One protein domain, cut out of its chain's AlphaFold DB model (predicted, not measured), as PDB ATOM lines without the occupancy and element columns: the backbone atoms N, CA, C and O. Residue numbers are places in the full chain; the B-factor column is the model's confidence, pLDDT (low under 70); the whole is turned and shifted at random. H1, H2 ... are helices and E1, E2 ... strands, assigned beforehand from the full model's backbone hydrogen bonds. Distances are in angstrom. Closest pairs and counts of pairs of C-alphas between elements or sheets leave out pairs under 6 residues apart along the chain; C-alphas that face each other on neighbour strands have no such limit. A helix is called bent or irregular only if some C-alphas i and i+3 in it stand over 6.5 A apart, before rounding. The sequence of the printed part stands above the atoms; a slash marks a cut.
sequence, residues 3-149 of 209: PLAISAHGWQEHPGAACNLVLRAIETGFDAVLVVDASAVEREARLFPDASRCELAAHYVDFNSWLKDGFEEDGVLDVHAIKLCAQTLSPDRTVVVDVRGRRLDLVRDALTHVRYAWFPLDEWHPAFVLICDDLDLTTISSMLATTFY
ATOM      1  N   PRO A   3     624.949 495.556 472.707       94.31
ATOM      2  CA  PRO A   3     626.261 495.105 472.267       94.31
ATOM      3  C   PRO A   3     626.340 493.571 472.312       94.31
ATOM      4  O   PRO A   3     626.053 492.967 473.346       94.31
ATOM      5  N   LEU A   4     626.755 492.942 471.214       95.62
ATOM      6  CA  LEU A   4     626.907 491.493 471.103       95.62
ATOM      7  C   LEU A   4     628.306 491.117 470.617       95.62
ATOM      8  O   LEU A   4     628.827 491.730 469.686       95.62
ATOM      9  N   ALA A   5     628.876 490.074 471.213       97.31
ATOM     10  CA  ALA A   5     630.024 489.353 470.676       97.31
ATOM     11  C   ALA A   5     629.556 487.964 470.234       97.31
ATOM     12  O   ALA A   5     628.943 487.245 471.026       97.31
ATOM     13  N   ILE A   6     629.818 487.601 468.982       97.38
ATOM     14  CA  ILE A   6     629.382 486.332 468.398       97.38
ATOM     15  C   ILE A   6     630.582 485.571 467.853       97.38
ATOM     16  O   ILE A   6     631.458 486.143 467.204       97.38
ATOM     17  N   SER A   7     630.584 484.268 468.123       97.88
ATOM     18  CA  SER A   7     631.535 483.301 467.592       97.88
ATOM     19  C   SER A   7     631.617 483.382 466.071       97.88
ATOM     20  O   SER A   7     630.611 483.254 465.368       97.88
ATOM     21  N   ALA A   8     632.836 483.542 465.565       96.88
ATOM     22  CA  ALA A   8     633.153 483.462 464.149       96.88
ATOM     23  C   ALA A   8     632.727 482.128 463.543       96.88
ATOM     24  O   ALA A   8     632.123 482.112 462.471       96.88
ATOM     25  N   HIS A   9     633.031 481.035 464.241       96.69
ATOM     26  CA  HIS A   9     632.706 479.688 463.799       96.69
ATOM     27  C   HIS A   9     631.190 479.498 463.690       96.69
ATOM     28  O   HIS A   9     630.685 479.171 462.617       96.69
ATOM     29  N   GLY A  10     630.448 479.838 464.748       94.88
ATOM     30  CA  GLY A  10     628.987 479.759 464.742       94.88
ATOM     31  C   GLY A  10     628.350 480.634 463.658       94.88
ATOM     32  O   GLY A  10     627.441 480.190 462.958       94.88
ATOM     33  N   TRP A  11     628.850 481.861 463.467       94.81
ATOM     34  CA  TRP A  11     628.355 482.761 462.422       94.81
ATOM     35  C   TRP A  11     628.582 482.208 461.006       94.81
ATOM     36  O   TRP A  11     627.720 482.363 460.145       94.81
ATOM     37  N   GLN A  12     629.732 481.575 460.753       94.12
ATOM     38  CA  GLN A  12     630.063 480.994 459.448       94.12
ATOM     39  C   GLN A  12     629.234 479.745 459.136       94.12
ATOM     40  O   GLN A  12     628.704 479.628 458.033       94.12
ATOM     41  N   GLU A  13     629.129 478.815 460.084       93.88
ATOM     42  CA  GLU A  13     628.444 477.540 459.847       93.88
ATOM     43  C   GLU A  13     626.923 477.693 459.818       93.88
ATOM     44  O   GLU A  13     626.226 477.026 459.048       93.88
ATOM     45  N   HIS A  14     626.394 478.594 460.647       93.62
ATOM     46  CA  HIS A  14     624.962 478.727 460.886       93.62
ATOM     47  C   HIS A  14     624.520 480.204 460.965       93.62
ATOM     48  O   HIS A  14     623.956 480.636 461.978       93.62
ATOM     49  N   PRO A  15     624.693 480.995 459.887       91.56
ATOM     50  CA  PRO A  15     624.412 482.434 459.901       91.56
ATOM     51  C   PRO A  15     622.953 482.761 460.247       91.56
ATOM     52  O   PRO A  15     622.695 483.683 461.014       91.56
ATOM     53  N   GLY A  16     621.986 481.975 459.759       91.62
ATOM     54  CA  GLY A  16     620.566 482.176 460.078       91.62
ATOM     55  C   GLY A  16     620.248 481.991 461.568       91.62
ATOM     56  O   GLY A  16     619.510 482.781 462.155       91.62
ATOM     57  N   ALA A  17     620.868 480.997 462.210       93.19
ATOM     58  CA  ALA A  17     620.727 480.763 463.644       93.19
ATOM     59  C   ALA A  17     621.384 481.886 464.467       93.19
ATOM     60  O   ALA A  17     620.809 482.365 465.446       93.19
ATOM     61  N   ALA A  18     622.553 482.371 464.037       93.88
ATOM     62  CA  ALA A  18     623.201 483.517 464.665       93.88
ATOM     63  C   ALA A  18     622.335 484.789 464.555       93.88
ATOM     64  O   ALA A  18     622.117 485.475 465.556       93.88
ATOM     65  N   CYS A  19     621.752 485.057 463.382       93.62
ATOM     66  CA  CYS A  19     620.799 486.150 463.174       93.62
ATOM     67  C   CYS A  19     619.567 486.042 464.088       93.62
ATOM     68  O   CYS A  19     619.175 487.037 464.695       93.62
ATOM     69  N   ASN A  20     618.990 484.848 464.261       92.31
ATOM     70  CA  ASN A  20     617.865 484.633 465.183       92.31
ATOM     71  C   ASN A  20     618.204 484.987 466.635       92.31
ATOM     72  O   ASN A  20     617.367 485.525 467.364       92.31
ATOM     73  N   LEU A  21     619.420 484.664 467.080       92.88
ATOM     74  CA  LEU A  21     619.886 485.009 468.424       92.88
ATOM     75  C   LEU A  21     620.029 486.527 468.584       92.88
ATOM     76  O   LEU A  21     619.617 487.068 469.611       92.88
ATOM     77  N   VAL A  22     620.522 487.223 467.555       93.94
ATOM     78  CA  VAL A  22     620.578 488.695 467.528       93.94
ATOM     79  C   VAL A  22     619.175 489.302 467.588       93.94
ATOM     80  O   VAL A  22     618.934 490.186 468.409       93.94
ATOM     81  N   LEU A  23     618.238 488.829 466.761       92.31
ATOM     82  CA  LEU A  23     616.869 489.352 466.742       92.31
ATOM     83  C   LEU A  23     616.168 489.163 468.085       92.31
ATOM     84  O   LEU A  23     615.616 490.122 468.617       92.31
ATOM     85  N   ARG A  24     616.264 487.976 468.695       90.75
ATOM     86  CA  ARG A  24     615.696 487.757 470.035       90.75
ATOM     87  C   ARG A  24     616.344 488.636 471.094       90.75
ATOM     88  O   ARG A  24     615.652 489.100 471.998       90.75
ATOM     89  N   ALA A  25     617.646 488.901 471.000       91.31
ATOM     90  CA  ALA A  25     618.284 489.856 471.897       91.31
ATOM     91  C   ALA A  25     617.634 491.243 471.753       91.31
ATOM     92  O   ALA A  25     617.243 491.836 472.755       91.31
ATOM     93  N   ILE A  26     617.447 491.719 470.516       90.88
ATOM     94  CA  ILE A  26     616.790 493.004 470.219       90.88
ATOM     95  C   ILE A  26     615.363 493.039 470.778       90.88
ATOM     96  O   ILE A  26     615.014 493.987 471.478       90.88
ATOM     97  N   GLU A  27     614.561 492.005 470.515       90.19
ATOM     98  CA  GLU A  27     613.168 491.904 470.969       90.19
ATOM     99  C   GLU A  27     613.042 491.875 472.494       90.19
ATOM    100  O   GLU A  27     612.142 492.495 473.060       90.19
ATOM    101  N   THR A  28     613.952 491.178 473.175       87.62
ATOM    102  CA  THR A  28     613.956 491.095 474.643       87.62
ATOM    103  C   THR A  28     614.429 492.380 475.316       87.62
ATOM    104  O   THR A  28     614.188 492.555 476.510       87.62
ATOM    105  N   GLY A  29     615.075 493.291 474.578       82.25
ATOM    106  CA  GLY A  29     615.572 494.553 475.122       82.25
ATOM    107  C   GLY A  29     616.689 494.354 476.146       82.25
ATOM    108  O   GLY A  29     616.715 495.030 477.170       82.25
ATOM    109  N   PHE A  30     617.586 493.397 475.903       76.06
ATOM    110  CA  PHE A  30     618.647 493.041 476.843       76.06
ATOM    111  C   PHE A  30     619.573 494.238 477.155       76.06
ATOM    112  O   PHE A  30     620.201 494.802 476.262       76.06
ATOM    113  N   ASP A  31     619.696 494.605 478.436       72.56
ATOM    114  CA  ASP A  31     620.453 495.790 478.894       72.56
ATOM    115  C   ASP A  31     621.959 495.531 479.127       72.56
ATOM    116  O   ASP A  31     622.681 496.387 479.649       72.56
ATOM    117  N   ALA A  32     622.458 494.348 478.766       83.38
ATOM    118  CA  ALA A  32     623.849 493.946 478.970       83.38
ATOM    119  C   ALA A  32     624.509 493.467 477.668       83.38
ATOM    120  O   ALA A  32     623.864 493.332 476.631       83.38
ATOM    121  N   VAL A  33     625.823 493.226 477.721       89.81
ATOM    122  CA  VAL A  33     626.527 492.568 476.614       89.81
ATOM    123  C   VAL A  33     626.070 491.123 476.528       89.81
ATOM    124  O   VAL A  33     626.096 490.413 477.535       89.81
ATOM    125  N   LEU A  34     625.698 490.690 475.326       92.81
ATOM    126  CA  LEU A  34     625.406 489.291 475.051       92.81
ATOM    127  C   LEU A  34     626.610 488.629 474.379       92.81
ATOM    128  O   LEU A  34     627.157 489.149 473.408       92.81
ATOM    129  N   VAL A  35     627.011 487.473 474.899       95.69
ATOM    130  CA  VAL A  35     628.030 486.619 474.283       95.69
ATOM    131  C   VAL A  35     627.335 485.406 473.698       95.69
ATOM    132  O   VAL A  35     626.588 484.723 474.399       95.69
ATOM    133  N   VAL A  36     627.579 485.152 472.419       96.12
ATOM    134  CA  VAL A  36     627.026 484.015 471.692       96.12
ATOM    135  C   VAL A  36     628.185 483.142 471.230       96.12
ATOM    136  O   VAL A  36     628.865 483.460 470.257       96.12
ATOM    137  N   ASP A  37     628.431 482.056 471.958       96.88
ATOM    138  CA  ASP A  37     629.428 481.054 471.578       96.88
ATOM    139  C   ASP A  37     628.928 480.143 470.443       96.88
ATOM    140  O   ASP A  37     627.733 480.101 470.137       96.88
ATOM    141  N   ALA A  38     629.848 479.403 469.813       96.69
ATOM    142  CA  ALA A  38     629.520 478.479 468.726       96.69
ATOM    143  C   ALA A  38     628.447 477.465 469.146       96.69
ATOM    144  O   ALA A  38     627.472 477.246 468.430       96.69
ATOM    145  N   SER A  39     628.564 476.915 470.358       96.75
ATOM    146  CA  SER A  39     627.626 475.921 470.878       96.75
ATOM    147  C   SER A  39     626.203 476.466 471.041       96.75
ATOM    148  O   SER A  39     625.236 475.719 470.892       96.75
ATOM    149  N   ALA A  40     626.032 477.749 471.363       95.81
ATOM    150  CA  ALA A  40     624.737 478.412 471.411       95.81
ATOM    151  C   ALA A  40     624.130 478.535 470.015       95.81
ATOM    152  O   ALA A  40     622.942 478.247 469.854       95.81
ATOM    153  N   VAL A  41     624.942 478.887 469.015       95.31
ATOM    154  CA  VAL A  41     624.497 478.935 467.618       95.31
ATOM    155  C   VAL A  41     624.128 477.542 467.108       95.31
ATOM    156  O   VAL A  41     623.070 477.376 466.511       95.31
ATOM    157  N   GLU A  42     624.930 476.517 467.394       95.50
ATOM    158  CA  GLU A  42     624.616 475.134 467.015       95.50
ATOM    159  C   GLU A  42     623.305 474.643 467.636       95.50
ATOM    160  O   GLU A  42     622.489 474.013 466.961       95.50
ATOM    161  N   ARG A  43     623.083 474.910 468.932       95.31
ATOM    162  CA  ARG A  43     621.817 474.554 469.593       95.31
ATOM    163  C   ARG A  43     620.643 475.234 468.906       95.31
ATOM    164  O   ARG A  43     619.624 474.589 468.678       95.31
ATOM    165  N   GLU A  44     620.800 476.503 468.557       93.81
ATOM    166  CA  GLU A  44     619.782 477.251 467.832       93.81
ATOM    167  C   GLU A  44     619.514 476.655 466.444       93.81
ATOM    168  O   GLU A  44     618.359 476.427 466.090       93.81
ATOM    169  N   ALA A  45     620.563 476.324 465.693       92.75
ATOM    170  CA  ALA A  45     620.452 475.712 464.373       92.75
ATOM    171  C   ALA A  45     619.731 474.354 464.419       92.75
ATOM    172  O   ALA A  45     618.942 474.040 463.531       92.75
ATOM    173  N   ARG A  46     619.949 473.557 465.476       93.75
ATOM    174  CA  ARG A  46     619.243 472.279 465.680       93.75
ATOM    175  C   ARG A  46     617.770 472.464 466.038       93.75
ATOM    176  O   ARG A  46     616.951 471.641 465.641       93.75
ATOM    177  N   LEU A  47     617.440 473.500 466.809       91.56
ATOM    178  CA  LEU A  47     616.058 473.800 467.198       91.56
ATOM    179  C   LEU A  47     615.249 474.378 466.035       91.56
ATOM    180  O   LEU A  47     614.062 474.085 465.910       91.56
ATOM    181  N   PHE A  48     615.895 475.173 465.182       86.94
ATOM    182  CA  PHE A  48     615.264 475.857 464.059       86.94
ATOM    183  C   PHE A  48     616.053 475.602 462.765       86.94
ATOM    184  O   PHE A  48     616.705 476.511 462.251       86.94
ATOM    185  N   PRO A  49     615.994 474.383 462.198       78.44
ATOM    186  CA  PRO A  49     616.757 474.034 460.995       78.44
ATOM    187  C   PRO A  49     616.359 474.876 459.768       78.44
ATOM    188  O   PRO A  49     617.182 475.133 458.891       78.44
ATOM    189  N   ASP A  50     615.122 475.385 459.742       77.00
ATOM    190  CA  ASP A  50     614.600 476.256 458.680       77.00
ATOM    191  C   ASP A  50     614.926 477.751 458.889       77.00
ATOM    192  O   ASP A  50     614.529 478.598 458.086       77.00
ATOM    193  N   ALA A  51     615.682 478.106 459.939       65.62
ATOM    194  CA  ALA A  51     616.084 479.484 460.252       65.62
ATOM    195  C   ALA A  51     617.014 480.134 459.210       65.62
ATOM    196  O   ALA A  51     617.394 481.297 459.349       65.62
ATOM    197  N   SER A  52     617.360 479.421 458.137       58.59
ATOM    198  CA  SER A  52     618.162 479.918 457.013       58.59
ATOM    199  C   SER A  52     617.586 481.167 456.326       58.59
ATOM    200  O   SER A  52     618.298 481.816 455.566       58.59
ATOM    201  N   ARG A  53     616.325 481.531 456.604       54.84
ATOM    202  CA  ARG A  53     615.617 482.685 456.017       54.84
ATOM    203  C   ARG A  53     615.567 483.938 456.896       54.84
ATOM    204  O   ARG A  53     614.831 484.868 456.574       54.84
ATOM    205  N   CYS A  54     616.284 483.968 458.015       65.19
ATOM    206  CA  CYS A  54     616.264 485.125 458.900       65.19
ATOM    207  C   CYS A  54     617.039 486.308 458.295       65.19
ATOM    208  O   CYS A  54     618.267 486.377 458.373       65.19
ATOM    209  N   GLU A  55     616.315 487.244 457.680       77.19
ATOM    210  CA  GLU A  55     616.874 488.500 457.180       77.19
ATOM    211  C   GLU A  55     617.021 489.502 458.328       77.19
ATOM    212  O   GLU A  55     616.135 490.304 458.625       77.19
ATOM    213  N   LEU A  56     618.175 489.463 458.991       83.94
ATOM    214  CA  LEU A  56     618.578 490.543 459.880       83.94
ATOM    215  C   LEU A  56     618.747 491.818 459.043       83.94
ATOM    216  O   LEU A  56     619.620 491.883 458.175       83.94
ATOM    217  N   ALA A  57     617.943 492.846 459.326       90.00
ATOM    218  CA  ALA A  57     618.123 494.178 458.758       90.00
ATOM    219  C   ALA A  57     619.434 494.786 459.287       90.00
ATOM    220  O   ALA A  57     619.460 495.490 460.301       90.00
ATOM    221  N   ALA A  58     620.535 494.451 458.615       91.44
ATOM    222  CA  ALA A  58     621.887 494.747 459.050       91.44
ATOM    223  C   ALA A  58     622.654 495.614 458.053       91.44
ATOM    224  O   ALA A  58     622.523 495.492 456.834       91.44
ATOM    225  N   HIS A  59     623.519 496.455 458.600       95.31
ATOM    226  CA  HIS A  59     624.671 496.987 457.904       95.31
ATOM    227  C   HIS A  59     625.886 496.127 458.230       95.31
ATOM    228  O   HIS A  59     626.305 496.056 459.385       95.31
ATOM    229  N   TYR A  60     626.450 495.507 457.200       94.25
ATOM    230  CA  TYR A  60     627.724 494.811 457.297       94.25
ATOM    231  C   TYR A  60     628.850 495.803 457.050       94.25
ATOM    232  O   TYR A  60     628.911 496.430 455.993       94.25
ATOM    233  N   VAL A  61     629.719 495.952 458.043       94.81
ATOM    234  CA  VAL A  61     630.886 496.822 457.976       94.81
ATOM    235  C   VAL A  61     632.131 495.950 457.963       94.81
ATOM    236  O   VAL A  61     632.378 495.186 458.897       94.81
ATOM    237  N   ASP A  62     632.918 496.075 456.898       91.81
ATOM    238  CA  ASP A  62     634.248 495.480 456.837       91.81
ATOM    239  C   ASP A  62     635.201 496.290 457.723       91.81
ATOM    240  O   ASP A  62     635.394 497.488 457.499       91.81
ATOM    241  N   PHE A  63     635.813 495.649 458.719       94.00
ATOM    242  CA  PHE A  63     636.768 496.305 459.610       94.00
ATOM    243  C   PHE A  63     637.993 496.849 458.858       94.00
ATOM    244  O   PHE A  63     638.562 497.853 459.282       94.00
ATOM    245  N   ASN A  64     638.371 496.260 457.719       92.19
ATOM    246  CA  ASN A  64     639.474 496.774 456.899       92.19
ATOM    247  C   ASN A  64     639.203 498.174 456.354       92.19
ATOM    248  O   ASN A  64     640.132 498.959 456.209       92.19
ATOM    249  N   SER A  65     637.932 498.527 456.132       92.94
ATOM    250  CA  SER A  65     637.559 499.882 455.706       92.94
ATOM    251  C   SER A  65     637.885 500.957 456.751       92.94
ATOM    252  O   SER A  65     637.795 502.149 456.465       92.94
ATOM    253  N   TRP A  66     638.246 500.554 457.973       94.81
ATOM    254  CA  TRP A  66     638.672 501.436 459.057       94.81
ATOM    255  C   TRP A  66     640.189 501.483 459.237       94.81
ATOM    256  O   TRP A  66     640.664 502.122 460.177       94.81
ATOM    257  N   LEU A  67     640.953 500.810 458.380       93.19
ATOM    258  CA  LEU A  67     642.409 500.863 458.365       93.19
ATOM    259  C   LEU A  67     642.872 501.834 457.276       93.19
ATOM    260  O   LEU A  67     642.209 502.011 456.259       93.19
ATOM    261  N   LYS A  68     644.013 502.485 457.495       89.12
ATOM    262  CA  LYS A  68     644.669 503.276 456.452       89.12
ATOM    263  C   LYS A  68     645.304 502.356 455.419       89.12
ATOM    264  O   LYS A  68     645.987 501.396 455.786       89.12
ATOM    265  N   ASP A  69     645.163 502.737 454.156       79.81
ATOM    266  CA  ASP A  69     645.788 502.054 453.026       79.81
ATOM    267  C   ASP A  69     647.288 501.816 453.273       79.81
ATOM    268  O   ASP A  69     648.026 502.721 453.679       79.81
ATOM    269  N   GLY A  70     647.744 500.583 453.036       73.81
ATOM    270  CA  GLY A  70     649.151 500.187 453.169       73.81
ATOM    271  C   GLY A  70     649.616 499.827 454.586       73.81
ATOM    272  O   GLY A  70     650.776 499.459 454.750       73.81
ATOM    273  N   PHE A  71     648.739 499.885 455.593       74.62
ATOM    274  CA  PHE A  71     649.035 499.479 456.975       74.62
ATOM    275  C   PHE A  71     648.074 498.395 457.475       74.62
ATOM    276  O   PHE A  71     647.663 498.420 458.630       74.62
ATOM    277  N   GLU A  72     647.677 497.453 456.622       66.62
ATOM    278  CA  GLU A  72     646.706 496.411 456.989       66.62
ATOM    279  C   GLU A  72     647.249 495.416 458.032       66.62
ATOM    280  O   GLU A  72     646.487 494.939 458.875       66.62
ATOM    281  N   GLU A  73     648.561 495.138 458.013       63.38
ATOM    282  CA  GLU A  73     649.220 494.203 458.941       63.38
ATOM    283  C   GLU A  73     649.545 494.849 460.300       63.38
ATOM    284  O   GLU A  73     649.189 494.311 461.350       63.38
ATOM    285  N   ASP A  74     650.167 496.033 460.292       67.88
ATOM    286  CA  ASP A  74     650.504 496.771 461.521       67.88
ATOM    287  C   ASP A  74     649.299 497.518 462.114       67.88
ATOM    288  O   ASP A  74     649.257 497.777 463.321       67.88
ATOM    289  N   GLY A  75     648.312 497.819 461.266       78.75
ATOM    290  CA  GLY A  75     647.017 498.401 461.588       78.75
ATOM    291  C   GLY A  75     647.098 499.840 462.071       78.75
ATOM    292  O   GLY A  75     647.165 500.100 463.268       78.75
ATOM    293  N   VAL A  76     647.005 500.813 461.165       91.00
ATOM    294  CA  VAL A  76     646.752 502.205 461.568       91.00
ATOM    295  C   VAL A  76     645.287 502.522 461.325       91.00
ATOM    296  O   VAL A  76     644.850 502.550 460.180       91.00
ATOM    297  N   LEU A  77     644.537 502.800 462.392       93.88
ATOM    298  CA  LEU A  77     643.128 503.170 462.271       93.88
ATOM    299  C   LEU A  77     642.962 504.488 461.500       93.88
ATOM    300  O   LEU A  77     643.563 505.518 461.834       93.88
ATOM    301  N   ASP A  78     642.077 504.476 460.513       94.88
ATOM    302  CA  ASP A  78     641.523 505.671 459.905       94.88
ATOM    303  C   ASP A  78     640.299 506.143 460.703       94.88
ATOM    304  O   ASP A  78     639.146 505.767 460.485       94.88
ATOM    305  N   VAL A  79     640.563 507.038 461.655       94.69
ATOM    306  CA  VAL A  79     639.529 507.670 462.485       94.69
ATOM    307  C   VAL A  79     638.513 508.455 461.645       94.69
ATOM    308  O   VAL A  79     637.371 508.630 462.077       94.69
ATOM    309  N   HIS A  80     638.905 508.969 460.474       94.88
ATOM    310  CA  HIS A  80     637.977 509.658 459.586       94.88
ATOM    311  C   HIS A  80     637.023 508.663 458.925       94.88
ATOM    312  O   HIS A  80     635.814 508.894 458.971       94.88
ATOM    313  N   ALA A  81     637.537 507.534 458.429       94.75
ATOM    314  CA  ALA A  81     636.720 506.461 457.867       94.75
ATOM    315  C   ALA A  81     635.717 505.902 458.890       94.75
ATOM    316  O   ALA A  81     634.531 505.788 458.584       94.75
ATOM    317  N   ILE A  82     636.143 505.671 460.141       94.75
ATOM    318  CA  ILE A  82     635.246 505.230 461.227       94.75
ATOM    319  C   ILE A  82     634.106 506.235 461.445       94.75
ATOM    320  O   ILE A  82     632.942 505.852 461.559       94.75
ATOM    321  N   LYS A  83     634.420 507.536 461.502       92.69
ATOM    322  CA  LYS A  83     633.411 508.588 461.706       92.69
ATOM    323  C   LYS A  83     632.451 508.705 460.531       92.69
ATOM    324  O   LYS A  83     631.258 508.879 460.758       92.69
ATOM    325  N   LEU A  84     632.969 508.629 459.309       93.38
ATOM    326  CA  LEU A  84     632.156 508.685 458.103       93.38
ATOM    327  C   LEU A  84     631.213 507.481 458.048       93.38
ATOM    328  O   LEU A  84     630.013 507.664 457.889       93.38
ATOM    329  N   CYS A  85     631.739 506.276 458.285       93.94
ATOM    330  CA  CYS A  85     630.946 505.057 458.401       93.94
ATOM    331  C   CYS A  85     629.843 505.224 459.452       93.94
ATOM    332  O   CYS A  85     628.679 504.986 459.172       93.94
ATOM    333  N   ALA A  86     630.169 505.705 460.649       89.56
ATOM    334  CA  ALA A  86     629.186 505.907 461.709       89.56
ATOM    335  C   ALA A  86     628.043 506.875 461.340       89.56
ATOM    336  O   ALA A  86     626.945 506.725 461.867       89.56
ATOM    337  N   GLN A  87     628.291 507.854 460.464       87.88
ATOM    338  CA  GLN A  87     627.306 508.852 460.028       87.88
ATOM    339  C   GLN A  87     626.421 508.380 458.871       87.88
ATOM    340  O   GLN A  87     625.335 508.921 458.684       87.88
ATOM    341  N   THR A  88     626.881 507.413 458.076       91.75
ATOM    342  CA  THR A  88     626.140 506.904 456.911       91.75
ATOM    343  C   THR A  88     625.205 505.749 457.257       91.75
ATOM    344  O   THR A  88     624.315 505.428 456.470       91.75
ATOM    345  N   LEU A  89     625.394 505.121 458.417       92.69
ATOM    346  CA  LEU A  89     624.583 503.997 458.874       92.69
ATOM    347  C   LEU A  89     623.203 504.470 459.336       92.69
ATOM    348  O   LEU A  89     623.073 505.411 460.118       92.69
ATOM    349  N   SER A  90     622.165 503.769 458.887       90.44
ATOM    350  CA  SER A  90     620.789 504.063 459.272       90.44
ATOM    351  C   SER A  90     620.520 503.589 460.713       90.44
ATOM    352  O   SER A  90     620.883 502.458 461.057       90.44
ATOM    353  N   PRO A  91     619.906 504.416 461.582       88.56
ATOM    354  CA  PRO A  91     619.738 504.105 463.006       88.56
ATOM    355  C   PRO A  91     618.735 502.974 463.285       88.56
ATOM    356  O   PRO A  91     618.739 502.419 464.378       88.56
ATOM    357  N   ASP A  92     617.901 502.599 462.314       90.62
ATOM    358  CA  ASP A  92     616.917 501.509 462.392       90.62
ATOM    359  C   ASP A  92     617.520 500.114 462.150       90.62
ATOM    360  O   ASP A  92     616.845 499.104 462.347       90.62
ATOM    361  N   ARG A  93     618.791 500.040 461.741       94.06
ATOM    362  CA  ARG A  93     619.456 498.788 461.365       94.06
ATOM    363  C   ARG A  93     620.510 498.361 462.368       94.06
ATOM    364  O   ARG A  93     621.196 499.185 462.973       94.06
ATOM    365  N   THR A  94     620.663 497.047 462.502       94.75
ATOM    366  CA  THR A  94     621.744 496.428 463.275       94.75
ATOM    367  C   THR A  94     623.071 496.647 462.567       94.75
ATOM    368  O   THR A  94     623.151 496.545 461.349       94.75
ATOM    369  N   VAL A  95     624.134 496.921 463.312       96.38
ATOM    370  CA  VAL A  95     625.478 497.036 462.737       96.38
ATOM    371  C   VAL A  95     626.246 495.766 463.060       96.38
ATOM    372  O   VAL A  95     626.337 495.388 464.226       96.38
ATOM    373  N   VAL A  96     626.776 495.110 462.033       96.94
ATOM    374  CA  VAL A  96     627.570 493.885 462.140       96.94
ATOM    375  C   VAL A  96     628.972 494.187 461.638       96.94
ATOM    376  O   VAL A  96     629.137 494.633 460.504       96.94
ATOM    377  N   VAL A  97     629.975 493.955 462.478       97.31
ATOM    378  CA  VAL A  97     631.384 494.181 462.146       97.31
ATOM    379  C   VAL A  97     632.147 492.878 462.305       97.31
ATOM    380  O   VAL A  97     632.095 492.236 463.356       97.31
ATOM    381  N   ASP A  98     632.864 492.498 461.259       95.94
ATOM    382  CA  ASP A  98     633.723 491.319 461.258       95.94
ATOM    383  C   ASP A  98     635.140 491.702 461.691       95.94
ATOM    384  O   ASP A  98     635.813 492.474 461.011       95.94
ATOM    385  N   VAL A  99     635.579 491.188 462.841       95.88
ATOM    386  CA  VAL A  99     636.884 491.506 463.444       95.88
ATOM    387  C   VAL A  99     637.787 490.277 463.583       95.88
ATOM    388  O   VAL A  99     638.748 490.302 464.351       95.88
ATOM    389  N   ARG A 100     637.501 489.198 462.848       94.50
ATOM    390  CA  ARG A 100     638.302 487.963 462.879       94.50
ATOM    391  C   ARG A 100     639.747 488.209 462.450       94.50
ATOM    392  O   ARG A 100     640.003 488.956 461.502       94.50
ATOM    393  N   GLY A 101     640.688 487.579 463.147       92.12
ATOM    394  CA  GLY A 101     642.124 487.701 462.905       92.12
ATOM    395  C   GLY A 101     642.696 489.093 463.183       92.12
ATOM    396  O   GLY A 101     643.825 489.376 462.782       92.12
ATOM    397  N   ARG A 102     641.940 489.995 463.828       93.50
ATOM    398  CA  ARG A 102     642.391 491.362 464.116       93.50
ATOM    399  C   ARG A 102     642.957 491.478 465.516       93.50
ATOM    400  O   ARG A 102     642.457 490.894 466.473       93.50
ATOM    401  N   ARG A 103     643.995 492.306 465.649       93.31
ATOM    402  CA  ARG A 103     644.601 492.583 466.950       93.31
ATOM    403  C   ARG A 103     643.594 493.275 467.868       93.31
ATOM    404  O   ARG A 103     642.976 494.275 467.503       93.31
ATOM    405  N   LEU A 104     643.470 492.768 469.090       94.19
ATOM    406  CA  LEU A 104     642.467 493.232 470.049       94.19
ATOM    407  C   LEU A 104     642.656 494.688 470.492       94.19
ATOM    408  O   LEU A 104     641.683 495.359 470.834       94.19
ATOM    409  N   ASP A 105     643.889 495.195 470.491       94.44
ATOM    410  CA  ASP A 105     644.167 496.602 470.776       94.44
ATOM    411  C   ASP A 105     643.603 497.525 469.689       94.44
ATOM    412  O   ASP A 105     642.955 498.515 470.027       94.44
ATOM    413  N   LEU A 106     643.733 497.150 468.414       94.50
ATOM    414  CA  LEU A 106     643.124 497.881 467.298       94.50
ATOM    415  C   LEU A 106     641.601 497.843 467.353       94.50
ATOM    416  O   LEU A 106     640.954 498.874 467.174       94.50
ATOM    417  N   VAL A 107     641.021 496.674 467.642       95.88
ATOM    418  CA  VAL A 107     639.567 496.536 467.804       95.88
ATOM    419  C   VAL A 107     639.080 497.447 468.931       95.88
ATOM    420  O   VAL A 107     638.163 498.240 468.729       95.88
ATOM    421  N   ARG A 108     639.725 497.417 470.102       95.62
ATOM    422  CA  ARG A 108     639.384 498.284 471.243       95.62
ATOM    423  C   ARG A 108     639.437 499.774 470.891       95.62
ATOM    424  O   ARG A 108     638.541 500.536 471.274       95.62
ATOM    425  N   ASP A 109     640.480 500.195 470.187       95.06
ATOM    426  CA  ASP A 109     640.667 501.597 469.821       95.06
ATOM    427  C   ASP A 109     639.622 502.025 468.773       95.06
ATOM    428  O   ASP A 109     639.011 503.093 468.901       95.06
ATOM    429  N   ALA A 110     639.297 501.152 467.814       95.88
ATOM    430  CA  ALA A 110     638.225 501.374 466.847       95.88
ATOM    431  C   ALA A 110     636.861 501.513 467.536       95.88
ATOM    432  O   ALA A 110     636.145 502.485 467.292       95.88
ATOM    433  N   LEU A 111     636.528 500.616 468.469       95.12
ATOM    434  CA  LEU A 111     635.293 500.677 469.260       95.12
ATOM    435  C   LEU A 111     635.169 501.986 470.044       95.12
ATOM    436  O   LEU A 111     634.087 502.575 470.128       95.12
ATOM    437  N   THR A 112     636.285 502.482 470.576       93.12
ATOM    438  CA  THR A 112     636.335 503.778 471.253       93.12
ATOM    439  C   THR A 112     635.974 504.917 470.294       93.12
ATOM    440  O   THR A 112     635.178 505.792 470.642       93.12
ATOM    441  N   HIS A 113     636.496 504.896 469.066       95.06
ATOM    442  CA  HIS A 113     636.156 505.882 468.041       95.06
ATOM    443  C   HIS A 113     634.712 505.766 467.541       95.06
ATOM    444  O   HIS A 113     634.048 506.799 467.422       95.06
ATOM    445  N   VAL A 114     634.197 504.549 467.341       94.19
ATOM    446  CA  VAL A 114     632.787 504.286 466.999       94.19
ATOM    447  C   VAL A 114     631.869 504.871 468.069       94.19
ATOM    448  O   VAL A 114     630.969 505.652 467.763       94.19
ATOM    449  N   ARG A 115     632.148 504.596 469.348       91.50
ATOM    450  CA  ARG A 115     631.388 505.158 470.472       91.50
ATOM    451  C   ARG A 115     631.350 506.684 470.430       91.50
ATOM    452  O   ARG A 115     630.293 507.271 470.652       91.50
ATOM    453  N   TYR A 116     632.484 507.338 470.176       90.19
ATOM    454  CA  TYR A 116     632.517 508.799 470.072       90.19
ATOM    455  C   TYR A 116     631.724 509.319 468.872       90.19
ATOM    456  O   TYR A 116     631.089 510.365 468.987       90.19
ATOM    457  N   ALA A 117     631.750 508.602 467.748       90.94
ATOM    458  CA  ALA A 117     631.011 508.970 466.549       90.94
ATOM    459  C   ALA A 117     629.490 508.805 466.717       90.94
ATOM    460  O   ALA A 117     628.738 509.604 466.169       90.94
ATOM    461  N   TRP A 118     629.044 507.834 467.522       89.69
ATOM    462  CA  TRP A 118     627.626 507.583 467.810       89.69
ATOM    463  C   TRP A 118     627.060 508.346 468.999       89.69
ATOM    464  O   TRP A 118     625.847 508.498 469.117       89.69
ATOM    465  N   PHE A 119     627.914 508.873 469.875       86.50
ATOM    466  CA  PHE A 119     627.479 509.694 471.000       86.50
ATOM    467  C   PHE A 119     626.501 510.835 470.640       86.50
ATOM    468  O   PHE A 119     625.569 511.037 471.416       86.50
ATOM    469  N   PRO A 120     626.664 511.581 469.523       85.12
ATOM    470  CA  PRO A 120     625.734 512.646 469.148       85.12
ATOM    471  C   PRO A 120     624.465 512.173 468.422       85.12
ATOM    472  O   PRO A 120     623.641 513.025 468.107       85.12
ATOM    473  N   LEU A 121     624.305 510.881 468.112       83.62
ATOM    474  CA  LEU A 121     623.111 510.394 467.415       83.62
ATOM    475  C   LEU A 121     621.884 510.453 468.332       83.62
ATOM    476  O   LEU A 121     621.948 510.023 469.487       83.62
ATOM    477  N   ASP A 122     620.762 510.933 467.789       83.00
ATOM    478  CA  ASP A 122     619.476 510.993 468.499       83.00
ATOM    479  C   ASP A 122     618.963 509.589 468.850       83.00
ATOM    480  O   ASP A 122     618.416 509.353 469.932       83.00
ATOM    481  N   GLU A 123     619.206 508.631 467.954       86.00
ATOM    482  CA  GLU A 123     618.885 507.225 468.137       86.00
ATOM    483  C   GLU A 123     620.104 506.361 467.839       86.00
ATOM    484  O   GLU A 123     620.798 506.535 466.840       86.00
ATOM    485  N   TRP A 124     620.376 505.423 468.742       87.94
ATOM    486  CA  TRP A 124     621.409 504.417 468.534       87.94
ATOM    487  C   TRP A 124     620.805 503.188 467.866       87.94
ATOM    488  O   TRP A 124     619.652 502.847 468.143       87.94
ATOM    489  N   HIS A 125     621.634 502.480 467.099       92.19
ATOM    490  CA  HIS A 125     621.285 501.219 466.449       92.19
ATOM    491  C   HIS A 125     620.640 500.209 467.423       92.19
ATOM    492  O   HIS A 125     620.974 500.202 468.619       92.19
ATOM    493  N   PRO A 126     619.742 499.318 466.957       93.06
ATOM    494  CA  PRO A 126     619.104 498.321 467.816       93.06
ATOM    495  C   PRO A 126     620.139 497.392 468.453       93.06
ATOM    496  O   PRO A 126     620.127 497.191 469.669       93.06
ATOM    497  N   ALA A 127     621.099 496.927 467.652       94.25
ATOM    498  CA  ALA A 127     622.210 496.092 468.081       94.25
ATOM    499  C   ALA A 127     623.526 496.477 467.393       94.25
ATOM    500  O   ALA A 127     623.544 497.000 466.275       94.25
ATOM    501  N   PHE A 128     624.624 496.182 468.085       95.62
ATOM    502  CA  PHE A 128     625.988 496.265 467.585       95.62
ATOM    503  C   PHE A 128     626.668 494.915 467.786       95.62
ATOM    504  O   PHE A 128     626.936 494.525 468.920       95.62
ATOM    505  N   VAL A 129     626.910 494.202 466.694       97.00
ATOM    506  CA  VAL A 129     627.398 492.825 466.679       97.00
ATOM    507  C   VAL A 129     628.848 492.811 466.217       97.00
ATOM    508  O   VAL A 129     629.153 493.282 465.124       97.00
ATOM    509  N   LEU A 130     629.731 492.238 467.030       97.69
ATOM    510  CA  LEU A 130     631.087 491.883 466.627       97.69
ATOM    511  C   LEU A 130     631.168 490.385 466.366       97.69
ATOM    512  O   LEU A 130     630.861 489.592 467.256       97.69
ATOM    513  N   ILE A 131     631.609 490.013 465.168       97.50
ATOM    514  CA  ILE A 131     631.973 488.635 464.834       97.50
ATOM    515  C   ILE A 131     633.465 488.494 465.100       97.50
ATOM    516  O   ILE A 131     634.269 489.189 464.477       97.50
ATOM    517  N   CYS A 132     633.842 487.621 466.024       97.00
ATOM    518  CA  CYS A 132     635.227 487.486 466.454       97.00
ATOM    519  C   CYS A 132     635.639 486.034 466.649       97.00
ATOM    520  O   CYS A 132     634.792 485.156 466.806       97.00
ATOM    521  N   ASP A 133     636.947 485.796 466.670       97.12
ATOM    522  CA  ASP A 133     637.486 484.468 466.929       97.12
ATOM    523  C   ASP A 133     637.039 483.959 468.305       97.12
ATOM    524  O   ASP A 133     636.935 484.713 469.277       97.12
ATOM    525  N   ASP A 134     636.762 482.658 468.390       95.50
ATOM    526  CA  ASP A 134     636.139 482.053 469.572       95.50
ATOM    527  C   ASP A 134     636.994 482.212 470.835       95.50
ATOM    528  O   ASP A 134     636.472 482.365 471.941       95.50
ATOM    529  N   LEU A 135     638.319 482.235 470.660       96.00
ATOM    530  CA  LEU A 135     639.289 482.452 471.734       96.00
ATOM    531  C   LEU A 135     639.188 483.859 472.342       96.00
ATOM    532  O   LEU A 135     639.486 484.043 473.522       96.00
ATOM    533  N   ASP A 136     638.718 484.835 471.564       96.38
ATOM    534  CA  ASP A 136     638.671 486.244 471.949       96.38
ATOM    535  C   ASP A 136     637.302 486.689 472.475       96.38
ATOM    536  O   ASP A 136     637.185 487.799 472.999       96.38
ATOM    537  N   LEU A 137     636.273 485.833 472.406       93.81
ATOM    538  CA  LEU A 137     634.890 486.160 472.785       93.81
ATOM    539  C   LEU A 137     634.779 486.804 474.167       93.81
ATOM    540  O   LEU A 137     634.112 487.826 474.342       93.81
ATOM    541  N   THR A 138     635.445 486.222 475.165       93.00
ATOM    542  CA  THR A 138     635.393 486.722 476.545       93.00
ATOM    543  C   THR A 138     636.068 488.086 476.666       93.00
ATOM    544  O   THR A 138     635.496 489.011 477.251       93.00
ATOM    545  N   THR A 139     637.237 488.257 476.048       95.81
ATOM    546  CA  THR A 139     637.974 489.523 476.030       95.81
ATOM    547  C   THR A 139     637.177 490.618 475.322       95.81
ATOM    548  O   THR A 139     636.994 491.706 475.874       95.81
ATOM    549  N   ILE A 140     636.629 490.323 474.143       95.25
ATOM    550  CA  ILE A 140     635.820 491.258 473.356       95.25
ATOM    551  C   ILE A 140     634.525 491.615 474.084       95.25
ATOM    552  O   ILE A 140     634.139 492.784 474.092       95.25
ATOM    553  N   SER A 141     633.893 490.669 474.783       92.62
ATOM    554  CA  SER A 141     632.702 490.961 475.589       92.62
ATOM    555  C   SER A 141     632.975 492.019 476.666       92.62
ATOM    556  O   SER A 141     632.188 492.948 476.857       92.62
ATOM    557  N   SER A 142     634.144 491.949 477.313       92.69
ATOM    558  CA  SER A 142     634.585 492.930 478.306       92.69
ATOM    559  C   SER A 142     634.872 494.294 477.664       92.69
ATOM    560  O   SER A 142     634.488 495.345 478.195       92.69
ATOM    561  N   MET A 143     635.474 494.307 476.470       94.44
ATOM    562  CA  MET A 143     635.692 495.536 475.695       94.44
ATOM    563  C   MET A 143     634.374 496.202 475.285       94.44
ATOM    564  O   MET A 143     634.218 497.413 475.438       94.44
ATOM    565  N   LEU A 144     633.398 495.425 474.816       93.19
ATOM    566  CA  LEU A 144     632.064 495.918 474.486       93.19
ATOM    567  C   LEU A 144     631.352 496.477 475.719       93.19
ATOM    568  O   LEU A 144     630.788 497.572 475.656       93.19
ATOM    569  N   ALA A 145     631.433 495.766 476.848       89.69
ATOM    570  CA  ALA A 145     630.814 496.181 478.102       89.69
ATOM    571  C   ALA A 145     631.363 497.533 478.545       89.69
ATOM    572  O   ALA A 145     630.598 498.446 478.835       89.69
ATOM    573  N   THR A 146     632.686 497.686 478.550       88.69
ATOM    574  CA  THR A 146     633.358 498.925 478.965       88.69
ATOM    575  C   THR A 146     633.132 500.073 477.980       88.69
ATOM    576  O   THR A 146     632.916 501.218 478.398       88.69
ATOM    577  N   THR A 147     633.118 499.782 476.679       89.25
ATOM    578  CA  THR A 147     632.921 500.791 475.635       89.25
ATOM    579  C   THR A 147     631.496 501.326 475.649       89.25
ATOM    580  O   THR A 147     631.300 502.541 475.652       89.25
ATOM    581  N   PHE A 148     630.491 500.458 475.723       84.56
ATOM    582  CA  PHE A 148     629.092 500.854 475.582       84.56
ATOM    583  C   PHE A 148     628.323 500.913 476.910       84.56
ATOM    584  O   PHE A 148     627.109 501.060 476.897       84.56
ATOM    585  N   TYR A 149     629.012 500.906 478.060       71.06
ATOM    586  CA  TYR A 149     628.400 500.986 479.398       71.06
ATOM    587  C   TYR A 149     627.532 502.235 479.650       71.06
ATOM    588  O   TYR A 149     626.629 502.228 480.486       71.06
TER     589      TYR A 149
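AT A GLANCE: This is residues 3 to 149 of the 209 residues of an uncharacterized protein of Paraburkholderia caballeronis (UniProt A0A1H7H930). A strongly twisted sheet of five parallel strands makes the core, with helix H7 packed on one face and H2 on the other, as three layers. H6 packs beside H7 and H5 beside H6, both standing off the sheet, while H1 and H3 gather with H2 near the ends of E1 and E2. The printed part has 147 residues with seven named helices and five named strands, along the chain E1 H1 H2 E2 H3 E3 H4 H5 E4 H6 E5 H7. The sheet's order is E2 E1 E5 E4 E3, and the class is mixed, helices and strands. The whole is compact, with a radius of gyration of the C-alphas of 14.8 A and spans of 42 by 35 by 25 A.

HOW THE PARTS SIT: The sheet runs E2, residues 34 to 36, E1, residues 3 to 7, E5, residues 127 to 132, E4, residues 94 to 98, and E3, residues 58 to 62; E2 and E3 are its edge strands. From edge to edge the strands' lines turn by 73 degrees. Within hydrogen-bond range are, for instance, N 36 and O 5, 2.9 A, between E2 and E1; N 6 and O 130, 2.8 A, between E1 and E5; N 129 and O 95, 2.8 A, between E5 and E4; and N 59 and O 94, 2.8 A, between E4 and E3. H7, residues 134 to 148, is on the sheet over E1 at a height of 8.2 A and runs along the strands, at 6 degrees to E1 on the local plane. The closest C-alphas of E1 and H7 are those of Ser 7 and Asp 134, 5.2 A. H2, residues 15 to 28, is on the opposite face over E5 at a height of 8.5 A, slantwise to the strands at 35 degrees to E5 on the local plane. H1, residues 8 to 13, only grazes the sheet and touches H3, residues 38 to 47, at a shallow tilt of 28 degrees, the same way, closest at the C-alphas of Gly 10 and Ala 38, 4.2 A. H3, which also only grazes the sheet, touches residues 16 to 21 of H2 about perpendicular, at 90 degrees, closest at the C-alphas of Ala 17 and Ala 45, 5.1 A. H1 and H2 only just touch, and only at the corner by their link, with 3 pairs of C-alphas within 8 A, the closest those of Trp 11 and Ala 18, 5.7 A. H6, residues 104 to 118, is not on the sheet; it touches H7 the same way at a shallow tilt of 32 degrees, only just short of steep, closest at the C-alphas of Thr 112 and Thr 147, 6.3 A. H5, residues 79 to 88, is not on the sheet either and touches H6 at a steep tilt of 48 degrees, the same way, closest at the C-alphas of Lys 83 and Ala 117, 5.4 A. H4, residues 63 to 66, only grazes the sheet and touches H5, closest at the C-alphas of Trp 66 and Ala 81, 5.5 A. H5 and H7 are apart. Three strand-helix-strand units, each two parallel neighbour strands joined through helices, are E1, H1 H2, E2 with a left-handed crossover, and E3, H4 H5, E4 and E4, H6, E5 with right-handed ones. Every O i to N i+4 pair is within hydrogen-bond range in H1, H2, H3, H5 and H6, and 9 of 11 in H7; H4 is too short for such a pair.

IN THESE COORDINATES: E1 begins at C-alpha 3, (626.261, 495.105, 472.267). E5, the longest strand, is 15.7 A from first to last C-alpha. H2 spans 20.0 A, H6 20.8 A and H7 21.0 A; H7 ends at C-alpha 148, (629.092, 500.854, 475.582), and is irregular, with C-alphas 135 and 138 7.5 A apart. H6 begins at C-alpha 104, (642.467, 493.232, 470.049).

THE WHOLE: The two C-alphas farthest apart are those of Leu 47 and Gly 70, 44.6 A. The printed part has no cut. The link from H4 to H5, residues 67 to 78, is long, its C-alphas 17 to 24 A from the mean of all C-alphas. The mean pLDDT of the printed part is 90.4; residues 51 to 54 and 72 to 74 are under 70.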